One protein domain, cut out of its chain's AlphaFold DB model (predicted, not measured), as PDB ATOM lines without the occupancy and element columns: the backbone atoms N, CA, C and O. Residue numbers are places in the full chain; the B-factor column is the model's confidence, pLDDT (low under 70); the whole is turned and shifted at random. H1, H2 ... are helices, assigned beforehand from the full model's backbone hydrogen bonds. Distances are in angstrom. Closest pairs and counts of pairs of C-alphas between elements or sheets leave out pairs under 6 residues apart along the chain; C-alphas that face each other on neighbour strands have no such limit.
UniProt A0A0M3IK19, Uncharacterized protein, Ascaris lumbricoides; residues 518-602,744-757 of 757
ATOM      1  N   ILE A 518      27.267 -29.741   1.417       72.94
ATOM      2  CA  ILE A 518      27.655 -29.053   2.646       72.94
ATOM      3  C   ILE A 518      28.333 -30.059   3.579       72.94
ATOM      4  O   ILE A 518      27.828 -31.166   3.774       72.94
ATOM      5  N   ASP A 519      29.425 -29.650   4.231       74.56
ATOM      6  CA  ASP A 519      29.909 -30.322   5.439       74.56
ATOM      7  C   ASP A 519      29.133 -29.801   6.667       74.56
ATOM      8  O   ASP A 519      29.332 -28.658   7.088       74.56
ATOM      9  N   PRO A 520      28.241 -30.602   7.284       76.81
ATOM     10  CA  PRO A 520      27.443 -30.160   8.422       76.81
ATOM     11  C   PRO A 520      28.233 -30.142   9.742       76.81
ATOM     12  O   PRO A 520      27.630 -29.994  10.803       76.81
ATOM     13  N   SER A 521      29.558 -30.337   9.731       76.56
ATOM     14  CA  SER A 521      30.372 -30.452  10.952       76.56
ATOM     15  C   SER A 521      30.239 -29.253  11.902       76.56
ATOM     16  O   SER A 521      30.167 -29.465  13.115       76.56
ATOM     17  N   PHE A 522      30.032 -28.040  11.372       76.00
ATOM     18  CA  PHE A 522      29.777 -26.827  12.163       76.00
ATOM     19  C   PHE A 522      28.538 -26.924  13.081       76.00
ATOM     20  O   PHE A 522      28.477 -26.273  14.124       76.00
ATOM     21  N   LEU A 523      27.543 -27.760  12.741       79.06
ATOM     22  CA  LEU A 523      26.357 -27.986  13.582       79.06
ATOM     23  C   LEU A 523      26.675 -28.795  14.848       79.06
ATOM     24  O   LEU A 523      25.875 -28.814  15.786       79.06
ATOM     25  N   PHE A 524      27.811 -29.495  14.877       82.00
ATOM     26  CA  PHE A 524      28.119 -30.509  15.889       82.00
ATOM     27  C   PHE A 524      29.292 -30.159  16.800       82.00
ATOM     28  O   PHE A 524      29.453 -30.787  17.852       82.00
ATOM     29  N   GLU A 525      30.083 -29.161  16.432       78.44
ATOM     30  CA  GLU A 525      31.000 -28.484  17.345       78.44
ATOM     31  C   GLU A 525      30.169 -27.825  18.446       78.44
ATOM     32  O   GLU A 525      29.195 -27.156  18.141       78.44
ATOM     33  N   LEU A 526      30.450 -28.040  19.731       67.44
ATOM     34  CA  LEU A 526      29.591 -27.505  20.807       67.44
ATOM     35  C   LEU A 526      30.034 -26.138  21.303       67.44
ATOM     36  O   LEU A 526      29.202 -25.376  21.790       67.44
ATOM     37  N   ASP A 527      31.312 -25.834  21.131       67.19
ATOM     38  CA  ASP A 527      31.933 -24.617  21.649       67.19
ATOM     39  C   ASP A 527      31.536 -23.378  20.823       67.19
ATOM     40  O   ASP A 527      31.670 -22.239  21.259       67.19
ATOM     41  N   SER A 528      30.956 -23.602  19.644       66.94
ATOM     42  CA  SER A 528      30.782 -22.609  18.592       66.94
ATOM     43  C   SER A 528      29.331 -22.089  18.472       66.94
ATOM     44  O   SER A 528      28.573 -22.488  17.601       66.94
ATOM     45  N   GLY A 529      28.868 -21.204  19.358       72.75
ATOM     46  CA  GLY A 529      27.518 -20.602  19.264       72.75
ATOM     47  C   GLY A 529      26.356 -21.441  19.848       72.75
ATOM     48  O   GLY A 529      26.580 -22.529  20.387       72.75
ATOM     49  N   PRO A 530      25.100 -20.939  19.820       84.62
ATOM     50  CA  PRO A 530      24.004 -21.496  20.619       84.62
ATOM     51  C   PRO A 530      23.543 -22.895  20.178       84.62
ATOM     52  O   PRO A 530      23.156 -23.118  19.033       84.62
ATOM     53  N   CYS A 531      23.485 -23.835  21.127       85.56
ATOM     54  CA  CYS A 531      23.046 -25.217  20.875       85.56
ATOM     55  C   CYS A 531      21.622 -25.313  20.307       85.56
ATOM     56  O   CYS A 531      21.321 -26.228  19.543       85.56
ATOM     57  N   VAL A 532      20.739 -24.384  20.682       88.62
ATOM     58  CA  VAL A 532      19.340 -24.400  20.245       88.62
ATOM     59  C   VAL A 532      19.181 -24.085  18.754       88.62
ATOM     60  O   VAL A 532      18.324 -24.679  18.103       88.62
ATOM     61  N   ASP A 533      20.042 -23.231  18.200       87.94
ATOM     62  CA  ASP A 533      20.019 -22.867  16.779       87.94
ATOM     63  C   ASP A 533      20.555 -24.016  15.923       87.94
ATOM     64  O   ASP A 533      19.944 -24.397  14.925       87.94
ATOM     65  N   LYS A 534      21.641 -24.652  16.380       88.38
ATOM     66  CA  LYS A 534      22.189 -25.876  15.776       88.38
ATOM     67  C   LYS A 534      21.154 -26.991  15.728       88.38
ATOM     68  O   LYS A 534      20.994 -27.651  14.703       88.38
ATOM     69  N   LEU A 535      20.427 -27.181  16.831       91.12
ATOM     70  CA  LEU A 535      19.361 -28.169  16.904       91.12
ATOM     71  C   LEU A 535      18.234 -27.843  15.919       91.12
ATOM     72  O   LEU A 535      17.785 -28.743  15.215       91.12
ATOM     73  N   ALA A 536      17.813 -26.579  15.836       91.00
ATOM     74  CA  ALA A 536      16.747 -26.144  14.939       91.00
ATOM     75  C   ALA A 536      17.115 -26.334  13.456       91.00
ATOM     76  O   ALA A 536      16.336 -26.932  12.716       91.00
ATOM     77  N   ILE A 537      18.309 -25.901  13.034       90.12
ATOM     78  CA  ILE A 537      18.798 -26.084  11.654       90.12
ATOM     79  C   ILE A 537      18.980 -27.574  11.348       90.12
ATOM     80  O   ILE A 537      18.542 -28.063  10.309       90.12
ATOM     81  N   GLY A 538      19.570 -28.333  12.273       91.25
ATOM     82  CA  GLY A 538      19.737 -29.773  12.108       91.25
ATOM     83  C   GLY A 538      18.403 -30.520  11.989       91.25
ATOM     84  O   GLY A 538      18.290 -31.450  11.191       91.25
ATOM     85  N   GLN A 539      17.369 -30.113  12.735       92.69
ATOM     86  CA  GLN A 539      16.022 -30.679  12.605       92.69
ATOM     87  C   GLN A 539      15.302 -30.236  11.336       92.69
ATOM     88  O   GLN A 539      14.581 -31.039  10.747       92.69
ATOM     89  N   GLN A 540      15.522 -29.003  10.882       92.50
ATOM     90  CA  GLN A 540      15.069 -28.568   9.569       92.50
ATOM     91  C   GLN A 540      15.632 -29.493   8.486       92.50
ATOM     92  O   GLN A 540      14.852 -30.138   7.791       92.50
ATOM     93  N   LEU A 541      16.956 -29.646   8.405       90.38
ATOM     94  CA  LEU A 541      17.598 -30.530   7.427       90.38
ATOM     95  C   LEU A 541      17.123 -31.986   7.558       90.38
ATOM     96  O   LEU A 541      16.755 -32.595   6.560       90.38
ATOM     97  N   SER A 542      17.040 -32.516   8.787       89.88
ATOM     98  CA  SER A 542      16.542 -33.881   9.038       89.88
ATOM     99  C   SER A 542      15.138 -34.102   8.469       89.88
ATOM    100  O   SER A 542      14.884 -35.134   7.856       89.88
ATOM    101  N   SER A 543      14.232 -33.136   8.662       89.88
ATOM    102  CA  SER A 543      12.858 -33.201   8.153       89.88
ATOM    103  C   SER A 543      12.815 -33.190   6.621       89.88
ATOM    104  O   SER A 543      12.018 -33.915   6.029       89.88
ATOM    105  N   TRP A 544      13.694 -32.424   5.972       88.81
ATOM    106  CA  TRP A 544      13.820 -32.414   4.513       88.81
ATOM    107  C   TRP A 544      14.387 -33.733   3.964       88.81
ATOM    108  O   TRP A 544      13.847 -34.262   2.995       88.81
ATOM    109  N   PHE A 545      15.412 -34.313   4.598       84.81
ATOM    110  CA  PHE A 545      15.978 -35.606   4.179       84.81
ATOM    111  C   PHE A 545      14.969 -36.754   4.316       84.81
ATOM    112  O   PHE A 545      14.814 -37.566   3.406       84.81
ATOM    113  N   GLU A 546      14.207 -36.774   5.413       83.25
ATOM    114  CA  GLU A 546      13.144 -37.762   5.641       83.25
ATOM    115  C   GLU A 546      12.096 -37.748   4.518       83.25
ATOM    116  O   GLU A 546      11.724 -38.806   4.015       83.25
ATOM    117  N   ASN A 547      11.639 -36.566   4.096       82.00
ATOM    118  CA  ASN A 547      10.493 -36.445   3.190       82.00
ATOM    119  C   ASN A 547      10.862 -36.401   1.701       82.00
ATOM    120  O   ASN A 547      10.010 -36.682   0.858       82.00
ATOM    121  N   CYS A 548      12.110 -36.080   1.354       73.69
ATOM    122  CA  CYS A 548      12.553 -36.000  -0.041       73.69
ATOM    123  C   CYS A 548      13.342 -37.227  -0.529       73.69
ATOM    124  O   CYS A 548      13.593 -37.326  -1.725       73.69
ATOM    125  N   SER A 549      13.673 -38.185   0.339       59.97
ATOM    126  CA  SER A 549      14.430 -39.407  -0.001       59.97
ATOM    127  C   SER A 549      13.695 -40.408  -0.920       59.97
ATOM    128  O   SER A 549      14.311 -41.359  -1.392       59.97
ATOM    129  N   ASN A 550      12.402 -40.198  -1.215       51.84
ATOM    130  CA  ASN A 550      11.556 -41.138  -1.972       51.84
ATOM    131  C   ASN A 550      10.881 -40.546  -3.225       51.84
ATOM    132  O   ASN A 550      10.061 -41.214  -3.859       51.84
ATOM    133  N   VAL A 551      11.193 -39.305  -3.606       44.81
ATOM    134  CA  VAL A 551      10.556 -38.664  -4.766       44.81
ATOM    135  C   VAL A 551      11.416 -38.926  -6.008       44.81
ATOM    136  O   VAL A 551      12.473 -38.332  -6.174       44.81
ATOM    137  N   ASN A 552      10.949 -39.811  -6.899       40.47
ATOM    138  CA  ASN A 552      11.500 -40.092  -8.242       40.47
ATOM    139  C   ASN A 552      12.718 -41.035  -8.361       40.47
ATOM    140  O   ASN A 552      13.400 -41.011  -9.382       40.47
ATOM    141  N   GLY A 553      12.984 -41.903  -7.380       43.59
ATOM    142  CA  GLY A 553      14.023 -42.942  -7.515       43.59
ATOM    143  C   GLY A 553      15.471 -42.440  -7.407       43.59
ATOM    144  O   GLY A 553      16.396 -43.223  -7.598       43.59
ATOM    145  N   ILE A 554      15.670 -41.165  -7.060       43.41
ATOM    146  CA  ILE A 554      16.947 -40.621  -6.588       43.41
ATOM    147  C   ILE A 554      16.868 -40.565  -5.061       43.41
ATOM    148  O   ILE A 554      15.904 -40.049  -4.502       43.41
ATOM    149  N   SER A 555      17.863 -41.141  -4.393       50.50
ATOM    150  CA  SER A 555      17.833 -41.473  -2.965       50.50
ATOM    151  C   SER A 555      18.101 -40.304  -2.009       50.50
ATOM    152  O   SER A 555      17.946 -40.479  -0.802       50.50
ATOM    153  N   SER A 556      18.473 -39.114  -2.496       61.81
ATOM    154  CA  SER A 556      18.700 -37.941  -1.641       61.81
ATOM    155  C   SER A 556      18.651 -36.612  -2.401       61.81
ATOM    156  O   SER A 556      18.897 -36.548  -3.604       61.81
ATOM    157  N   LEU A 557      18.402 -35.517  -1.669       69.81
ATOM    158  CA  LEU A 557      18.558 -34.134  -2.157       69.81
ATOM    159  C   LEU A 557      20.031 -33.759  -2.440       69.81
ATOM    160  O   LEU A 557      20.295 -32.642  -2.878       69.81
ATOM    161  N   GLY A 558      20.996 -34.643  -2.150       68.62
ATOM    162  CA  GLY A 558      22.423 -34.422  -2.409       68.62
ATOM    163  C   GLY A 558      23.071 -33.294  -1.594       68.62
ATOM    164  O   GLY A 558      24.157 -32.839  -1.941       68.62
ATOM    165  N   VAL A 559      22.420 -32.822  -0.524       74.94
ATOM    166  CA  VAL A 559      22.890 -31.674   0.283       74.94
ATOM    167  C   VAL A 559      24.051 -32.051   1.205       74.94
ATOM    168  O   VAL A 559      24.873 -31.202   1.532       74.94
ATOM    169  N   VAL A 560      24.133 -33.306   1.650       76.56
ATOM    170  CA  VAL A 560      25.182 -33.801   2.555       76.56
ATOM    171  C   VAL A 560      25.757 -35.095   1.983       76.56
ATOM    172  O   VAL A 560      25.000 -35.935   1.505       76.56
ATOM    173  N   SER A 561      27.081 -35.273   2.059       70.94
ATOM    174  CA  SER A 561      27.766 -36.466   1.530       70.94
ATOM    175  C   SER A 561      27.340 -37.764   2.219       70.94
ATOM    176  O   SER A 561      27.250 -38.806   1.580       70.94
ATOM    177  N   ASP A 562      27.111 -37.706   3.535       78.50
ATOM    178  CA  ASP A 562      26.762 -38.857   4.370       78.50
ATOM    179  C   ASP A 562      25.613 -38.509   5.334       78.50
ATOM    180  O   ASP A 562      25.816 -38.056   6.470       78.50
ATOM    181  N   GLU A 563      24.378 -38.734   4.876       81.19
ATOM    182  CA  GLU A 563      23.162 -38.560   5.684       81.19
ATOM    183  C   GLU A 563      23.142 -39.472   6.921       81.19
ATOM    184  O   GLU A 563      22.648 -39.099   7.991       81.19
ATOM    185  N   ARG A 564      23.742 -40.662   6.825       82.06
ATOM    186  CA  ARG A 564      23.769 -41.631   7.919       82.06
ATOM    187  C   ARG A 564      24.657 -41.143   9.060       82.06
ATOM    188  O   ARG A 564      24.271 -41.245  10.234       82.06
ATOM    189  N   ALA A 565      25.842 -40.625   8.744       85.81
ATOM    190  CA  ALA A 565      26.707 -39.980   9.727       85.81
ATOM    191  C   ALA A 565      26.059 -38.714  10.294       85.81
ATOM    192  O   ALA A 565      26.172 -38.471  11.501       85.81
ATOM    193  N   PHE A 566      25.338 -37.947   9.472       89.25
ATOM    194  CA  PHE A 566      24.575 -36.785   9.925       89.25
ATOM    195  C   PHE A 566      23.548 -37.153  11.007       89.25
ATOM    196  O   PHE A 566      23.595 -36.577  12.096       89.25
ATOM    197  N   HIS A 567      22.697 -38.166  10.792       90.38
ATOM    198  CA  HIS A 567      21.711 -38.601  11.795       90.38
ATOM    199  C   HIS A 567      22.363 -39.087  13.098       90.38
ATOM    200  O   HIS A 567      21.877 -38.793  14.195       90.38
ATOM    201  N   LEU A 568      23.514 -39.765  13.020       90.38
ATOM    202  CA  LEU A 568      24.265 -40.168  14.214       90.38
ATOM    203  C   LEU A 568      24.825 -38.957  14.978       90.38
ATOM    204  O   LEU A 568      24.761 -38.913  16.211       90.38
ATOM    205  N   LYS A 569      25.375 -37.964  14.268       91.56
ATOM    206  CA  LYS A 569      25.853 -36.716  14.876       91.56
ATOM    207  C   LYS A 569      24.683 -35.916  15.487       91.56
ATOM    208  O   LYS A 569      24.808 -35.450  16.621       91.56
ATOM    209  N   MET A 570      23.520 -35.866  14.829       92.50
ATOM    210  CA  MET A 570      22.286 -35.264  15.362       92.50
ATOM    211  C   MET A 570      21.777 -35.976  16.616       92.50
ATOM    212  O   MET A 570      21.438 -35.312  17.594       92.50
ATOM    213  N   CYS A 571      21.790 -37.310  16.644       94.00
ATOM    214  CA  CYS A 571      21.461 -38.093  17.838       94.00
ATOM    215  C   CYS A 571      22.367 -37.712  19.024       94.00
ATOM    216  O   CYS A 571      21.893 -37.475  20.138       94.00
ATOM    217  N   ARG A 572      23.681 -37.573  18.788       92.31
ATOM    218  CA  ARG A 572      24.635 -37.133  19.822       92.31
ATOM    219  C   ARG A 572      24.336 -35.717  20.314       92.31
ATOM    220  O   ARG A 572      24.387 -35.498  21.525       92.31
ATOM    221  N   LEU A 573      24.026 -34.783  19.416       91.31
ATOM    222  CA  LEU A 573      23.649 -33.411  19.771       91.31
ATOM    223  C   LEU A 573      22.364 -33.386  20.614       91.31
ATOM    224  O   LEU A 573      22.341 -32.769  21.680       91.31
ATOM    225  N   ALA A 574      21.328 -34.112  20.189       93.31
ATOM    226  CA  ALA A 574      20.061 -34.236  20.909       93.31
ATOM    227  C   ALA A 574      20.269 -34.815  22.320       93.31
ATOM    228  O   ALA A 574      19.802 -34.246  23.305       93.31
ATOM    229  N   ARG A 575      21.084 -35.870  22.452       94.00
ATOM    230  CA  ARG A 575      21.423 -36.459  23.756       94.00
ATOM    231  C   ARG A 575      22.171 -35.480  24.664       94.00
ATOM    232  O   ARG A 575      21.844 -35.373  25.842       94.00
ATOM    233  N   LYS A 576      23.170 -34.761  24.138       91.25
ATOM    234  CA  LYS A 576      23.947 -33.777  24.915       91.25
ATOM    235  C   LYS A 576      23.102 -32.584  25.366       91.25
ATOM    236  O   LYS A 576      23.353 -32.032  26.430       91.25
ATOM    237  N   THR A 577      22.088 -32.223  24.584       91.19
ATOM    238  CA  THR A 577      21.121 -31.168  24.916       91.19
ATOM    239  C   THR A 577      19.932 -31.674  25.738       91.19
ATOM    240  O   THR A 577      19.049 -30.888  26.054       91.19
ATOM    241  N   GLY A 578      19.900 -32.953  26.132       92.31
ATOM    242  CA  GLY A 578      18.847 -33.520  26.981       92.31
ATOM    243  C   GLY A 578      17.520 -33.816  26.273       92.31
ATOM    244  O   GLY A 578      16.521 -34.027  26.954       92.31
ATOM    245  N   ASN A 579      17.497 -33.842  24.937       95.75
ATOM    246  CA  ASN A 579      16.331 -34.209  24.130       95.75
ATOM    247  C   ASN A 579      16.408 -35.700  23.772       95.75
ATOM    248  O   ASN A 579      16.960 -36.086  22.738       95.75
ATOM    249  N   LEU A 580      15.940 -36.552  24.683       95.56
ATOM    250  CA  LEU A 580      16.093 -38.003  24.583       95.56
ATOM    251  C   LEU A 580      15.127 -38.616  23.569       95.56
ATOM    252  O   LEU A 580      15.523 -39.530  22.847       95.56
ATOM    253  N   ARG A 581      13.894 -38.104  23.477       94.50
ATOM    254  CA  ARG A 581      12.899 -38.598  22.509       94.50
ATOM    255  C   ARG A 581      13.347 -38.285  21.083       94.50
ATOM    256  O   ARG A 581      13.270 -39.127  20.192       94.50
ATOM    257  N   LEU A 582      13.912 -37.100  20.881       94.38
ATOM    258  CA  LEU A 582      14.518 -36.711  19.619       94.38
ATOM    259  C   LEU A 582      15.749 -37.559  19.283       94.38
ATOM    260  O   LEU A 582      15.911 -37.975  18.138       94.38
ATOM    261  N   ALA A 583      16.615 -37.822  20.267       94.44
ATOM    262  CA  ALA A 583      17.789 -38.666  20.070       94.44
ATOM    263  C   ALA A 583      17.401 -40.084  19.624       94.44
ATOM    264  O   ALA A 583      18.040 -40.619  18.717       94.44
ATOM    265  N   ASP A 584      16.348 -40.657  20.213       94.19
ATOM    266  CA  ASP A 584      15.800 -41.956  19.814       94.19
ATOM    267  C   ASP A 584      15.300 -41.939  18.361       94.19
ATOM    268  O   ASP A 584      15.716 -42.770  17.555       94.19
ATOM    269  N   ARG A 585      14.508 -40.929  17.970       91.81
ATOM    270  CA  ARG A 585      14.041 -40.781  16.578       91.81
ATOM    271  C   ARG A 585      15.200 -40.689  15.577       91.81
ATOM    272  O   ARG A 585      15.189 -41.366  14.553       91.81
ATOM    273  N   GLN A 586      16.227 -39.896  15.883       92.12
ATOM    274  CA  GLN A 586      17.409 -39.750  15.023       92.12
ATOM    275  C   GLN A 586      18.221 -41.051  14.918       92.12
ATOM    276  O   GLN A 586      18.755 -41.375  13.856       92.12
ATOM    277  N   LEU A 587      18.278 -41.838  15.997       91.50
ATOM    278  CA  LEU A 587      18.899 -43.159  15.974       91.50
ATOM    279  C   LEU A 587      18.118 -44.135  15.083       91.50
ATOM    280  O   LEU A 587      18.735 -44.874  14.316       91.50
ATOM    281  N   ARG A 588      16.779 -44.099  15.126       89.25
ATOM    282  CA  ARG A 588      15.930 -44.911  14.240       89.25
ATOM    283  C   ARG A 588      16.211 -44.615  12.766       89.25
ATOM    284  O   ARG A 588      16.413 -45.565  12.008       89.25
ATOM    285  N   PHE A 589      16.340 -43.343  12.374       86.12
ATOM    286  CA  PHE A 589      16.726 -42.973  11.001       86.12
ATOM    287  C   PHE A 589      18.085 -43.549  10.600       86.12
ATOM    288  O   PHE A 589      18.199 -44.198   9.559       86.12
ATOM    289  N   HIS A 590      19.094 -43.417  11.466       84.88
ATOM    290  CA  HIS A 590      20.408 -44.020  11.231       84.88
ATOM    291  C   HIS A 590      20.329 -45.546  11.029       84.88
ATOM    292  O   HIS A 590      21.031 -46.108  10.185       84.88
ATOM    293  N   THR A 591      19.486 -46.242  11.803       82.62
ATOM    294  CA  THR A 591      19.325 -47.701  11.690       82.62
ATOM    295  C   THR A 591      18.518 -48.138  10.469       82.62
ATOM    296  O   THR A 591      18.869 -49.143   9.854       82.62
ATOM    297  N   ALA A 592      17.491 -47.381  10.075       77.19
ATOM    298  CA  ALA A 592      16.671 -47.677   8.902       77.19
ATOM    299  C   ALA A 592      17.497 -47.585   7.608       77.19
ATOM    300  O   ALA A 592      17.456 -48.493   6.776       77.19
ATOM    301  N   GLN A 593      18.351 -46.561   7.490       67.75
ATOM    302  CA  GLN A 593      19.269 -46.415   6.355       67.75
ATOM    303  C   GLN A 593      20.298 -47.561   6.272       67.75
ATOM    304  O   GLN A 593      20.667 -47.993   5.180       67.75
ATOM    305  N   ARG A 594      20.714 -48.137   7.414       58.03
ATOM    306  CA  ARG A 594      21.579 -49.332   7.447       58.03
ATOM    307  C   ARG A 594      20.875 -50.577   6.892       58.03
ATOM    308  O   ARG A 594      21.510 -51.377   6.208       58.03
ATOM    309  N   GLN A 595      19.589 -50.758   7.194       55.81
ATOM    310  CA  GLN A 595      18.809 -51.902   6.704       55.81
ATOM    311  C   GLN A 595      18.525 -51.801   5.199       55.81
ATOM    312  O   GLN A 595      18.614 -52.810   4.506       55.81
ATOM    313  N   ALA A 596      18.282 -50.598   4.670       56.38
ATOM    314  CA  ALA A 596      18.132 -50.378   3.229       56.38
ATOM    315  C   ALA A 596      19.412 -50.740   2.444       56.38
ATOM    316  O   ALA A 596      19.338 -51.460   1.451       56.38
ATOM    317  N   GLN A 597      20.593 -50.338   2.937       51.78
ATOM    318  CA  GLN A 597      21.886 -50.721   2.342       51.78
ATOM    319  C   GLN A 597      22.147 -52.237   2.423       51.78
ATOM    320  O   GLN A 597      22.630 -52.842   1.469       51.78
ATOM    321  N   SER A 598      21.782 -52.869   3.545       40.25
ATOM    322  CA  SER A 598      21.870 -54.324   3.741       40.25
ATOM    323  C   SER A 598      20.964 -55.106   2.784       40.25
ATOM    324  O   SER A 598      21.372 -56.137   2.253       40.25
ATOM    325  N   ASN A 599      19.736 -54.633   2.559       38.66
ATOM    326  CA  ASN A 599      18.779 -55.286   1.666       38.66
ATOM    327  C   ASN A 599      19.152 -55.101   0.191       38.66
ATOM    328  O   ASN A 599      18.981 -56.041  -0.578       38.66
ATOM    329  N   GLY A 600      19.733 -53.957  -0.192       38.34
ATOM    330  CA  GLY A 600      20.305 -53.759  -1.530       38.34
ATOM    331  C   GLY A 600      21.471 -54.710  -1.829       38.34
ATOM    332  O   GLY A 600      21.562 -55.237  -2.934       38.34
ATOM    333  N   LEU A 601      22.311 -55.018  -0.830       35.00
ATOM    334  CA  LEU A 601      23.337 -56.062  -0.960       35.00
ATOM    335  C   LEU A 601      22.742 -57.480  -1.031       35.00
ATOM    336  O   LEU A 601      23.270 -58.321  -1.750       35.00
ATOM    337  N   MET A 602      21.644 -57.761  -0.321       29.84
ATOM    338  CA  MET A 602      20.984 -59.075  -0.382       29.84
ATOM    339  C   MET A 602      20.179 -59.304  -1.669       29.84
ATOM    340  O   MET A 602      20.043 -60.453  -2.087       29.84
ATOM    341  N   ASN A 744      30.142 -21.525  -3.186       33.09
ATOM    342  CA  ASN A 744      31.460 -21.883  -2.661       33.09
ATOM    343  C   ASN A 744      32.220 -20.700  -2.034       33.09
ATOM    344  O   ASN A 744      33.129 -20.922  -1.240       33.09
ATOM    345  N   ALA A 745      31.823 -19.452  -2.313       36.84
ATOM    346  CA  ALA A 745      32.384 -18.274  -1.649       36.84
ATOM    347  C   ALA A 745      31.850 -18.073  -0.212       36.84
ATOM    348  O   ALA A 745      32.464 -17.351   0.569       36.84
ATOM    349  N   LEU A 746      30.739 -18.726   0.168       37.34
ATOM    350  CA  LEU A 746      30.122 -18.605   1.502       37.34
ATOM    351  C   LEU A 746      30.749 -19.536   2.558       37.34
ATOM    352  O   LEU A 746      30.708 -19.234   3.749       37.34
ATOM    353  N   LEU A 747      31.361 -20.649   2.145       37.66
ATOM    354  CA  LEU A 747      31.929 -21.665   3.045       37.66
ATOM    355  C   LEU A 747      33.191 -21.203   3.811       37.66
ATOM    356  O   LEU A 747      33.249 -21.422   5.024       37.66
ATOM    357  N   PRO A 748      34.163 -20.501   3.192       34.22
ATOM    358  CA  PRO A 748      35.305 -19.934   3.918       34.22
ATOM    359  C   PRO A 748      34.903 -18.816   4.896       34.22
ATOM    360  O   PRO A 748      35.527 -18.640   5.941       34.22
ATOM    361  N   LEU A 749      33.826 -18.081   4.597       36.31
ATOM    362  CA  LEU A 749      33.277 -17.035   5.469       36.31
ATOM    363  C   LEU A 749      32.551 -17.620   6.694       36.31
ATOM    364  O   LEU A 749      32.649 -17.063   7.788       36.31
ATOM    365  N   LEU A 750      31.906 -18.784   6.549       33.84
ATOM    366  CA  LEU A 750      31.321 -19.540   7.662       33.84
ATOM    367  C   LEU A 750      32.390 -20.136   8.597       33.84
ATOM    368  O   LEU A 750      32.198 -20.129   9.814       33.84
ATOM    369  N   SER A 751      33.534 -20.597   8.072       31.45
ATOM    370  CA  SER A 751      34.628 -21.130   8.907       31.45
ATOM    371  C   SER A 751      35.426 -20.028   9.624       31.45
ATOM    372  O   SER A 751      35.870 -20.216  10.763       31.45
ATOM    373  N   HIS A 752      35.549 -18.836   9.025       33.09
ATOM    374  CA  HIS A 752      36.231 -17.718   9.678       33.09
ATOM    375  C   HIS A 752      35.453 -17.181  10.898       33.09
ATOM    376  O   HIS A 752      36.061 -16.716  11.864       33.09
ATOM    377  N   HIS A 753      34.123 -17.298  10.908       39.75
ATOM    378  CA  HIS A 753      33.289 -16.838  12.020       39.75
ATOM    379  C   HIS A 753      33.350 -17.760  13.251       39.75
ATOM    380  O   HIS A 753      33.333 -17.286  14.386       39.75
ATOM    381  N   TYR A 754      33.484 -19.075  13.062       36.50
ATOM    382  CA  TYR A 754      33.586 -20.015  14.184       36.50
ATOM    383  C   TYR A 754      34.990 -20.121  14.799       36.50
ATOM    384  O   TYR A 754      35.137 -20.689  15.877       36.50
ATOM    385  N   SER A 755      36.004 -19.520  14.171       31.59
ATOM    386  CA  SER A 755      37.385 -19.465  14.678       31.59
ATOM    387  C   SER A 755      37.732 -18.175  15.438       31.59
ATOM    388  O   SER A 755      38.819 -18.076  16.006       31.59
ATOM    389  N   LYS A 756      36.825 -17.187  15.482       29.25
ATOM    390  CA  LYS A 756      36.991 -15.942  16.250       29.25
ATOM    391  C   LYS A 756      35.847 -15.744  17.248       29.25
ATOM    392  O   LYS A 756      34.998 -14.877  17.070       29.25
ATOM    393  N   ASN A 757      35.857 -16.541  18.309       31.44
ATOM    394  CA  ASN A 757      35.453 -16.133  19.658       31.44
ATOM    395  C   ASN A 757      36.233 -16.947  20.682       31.44
ATOM    396  O   ASN A 757      36.171 -18.191  20.589       31.44
TER     397      ASN A 757
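This is residues 518 to 602 and 744 to 757 of the 757 residues of an uncharacterized protein of Ascaris lumbricoides (UniProt A0A0M3IK19). Three long helices, H2, H3 and H4, fold back and forth as two successive helical hairpins that share H3, while the last residues of H4, 595 to 602, stick out as a free arm. The short H1 packs on the first part of H2, a long loop, residues 549 to 562, joins H2 to H3, and the small H5 sits off to one side, touching no other helix. The printed part has 99 residues with five named helices, in the order H1, H2, H3, H4, H5, and no named strand; its class is all helix. It is only just compact, close to loose, with a radius of gyration of the C-alphas of 14.8 A, and it spans 49 by 34 by 20 A.

H1, residues 520 to 523, and H2, residues 531 to 548, only just touch, with 3 pairs of C-alphas within 8 A; the closest C-alphas are those of Leu 523 and Lys 534, 5.2 A apart, and H2 touches H1 with residues 534 to 538 alone. H2 and H3, residues 563 to 576, form a helical hairpin: they touch, with the C-alphas of Gly 538 and Met 570 closest at 6.9 A, and run opposite ways at a shallow tilt of 34 degrees, only just short of steep. H1 and H3 are close but not clearly touching, with the C-alphas of Pro 520 and Phe 566 closest at 7.4 A. H3 and H4, residues 580 to 602, form a second helical hairpin, opposite ways at a shallow tilt of 22 degrees; they touch with 25 pairs of C-alphas within 8 A, the closest being those of Cys 571 and Ala 583, 4.3 A apart. H2 and H4 are near each other. H5, residues 747 to 754, is apart from H2, H3 and H4, and only just apart from H1, with 8.1 A between their closest C-alphas. Every O i to N i+4 pair is within hydrogen-bond range in H2, H3 and H4; in H5 3 of 4 are, and H1 is too short for such a pair.

H1 begins at C-alpha 520, (27.443, -30.160, 8.422), and is 5.7 A long from first to last C-alpha. H2 measures 25.8 A, H3 19.8 A and H4 33.0 A. H4 ends at C-alpha 602, (20.984, -59.075, -0.382). H5 measures 11.4 A and ends at C-alpha 754, (33.586, -20.015, 14.184).

The two C-alphas farthest apart are those of Met 602 and Asn 757, 49.5 A. Residues 603 to 743 are not printed, and C-alphas 602 and 744 are 38.7 A apart across this cut, which the link from H4 to H5 crosses. The link from H2 to H3 is long, that from H1 to H2 short and that from H3 to H4 tight. The mean pLDDT of the printed part is 71.3; residues 526 to 528, 549 to 558, 593 to 602 and 744 to 757 are under 70.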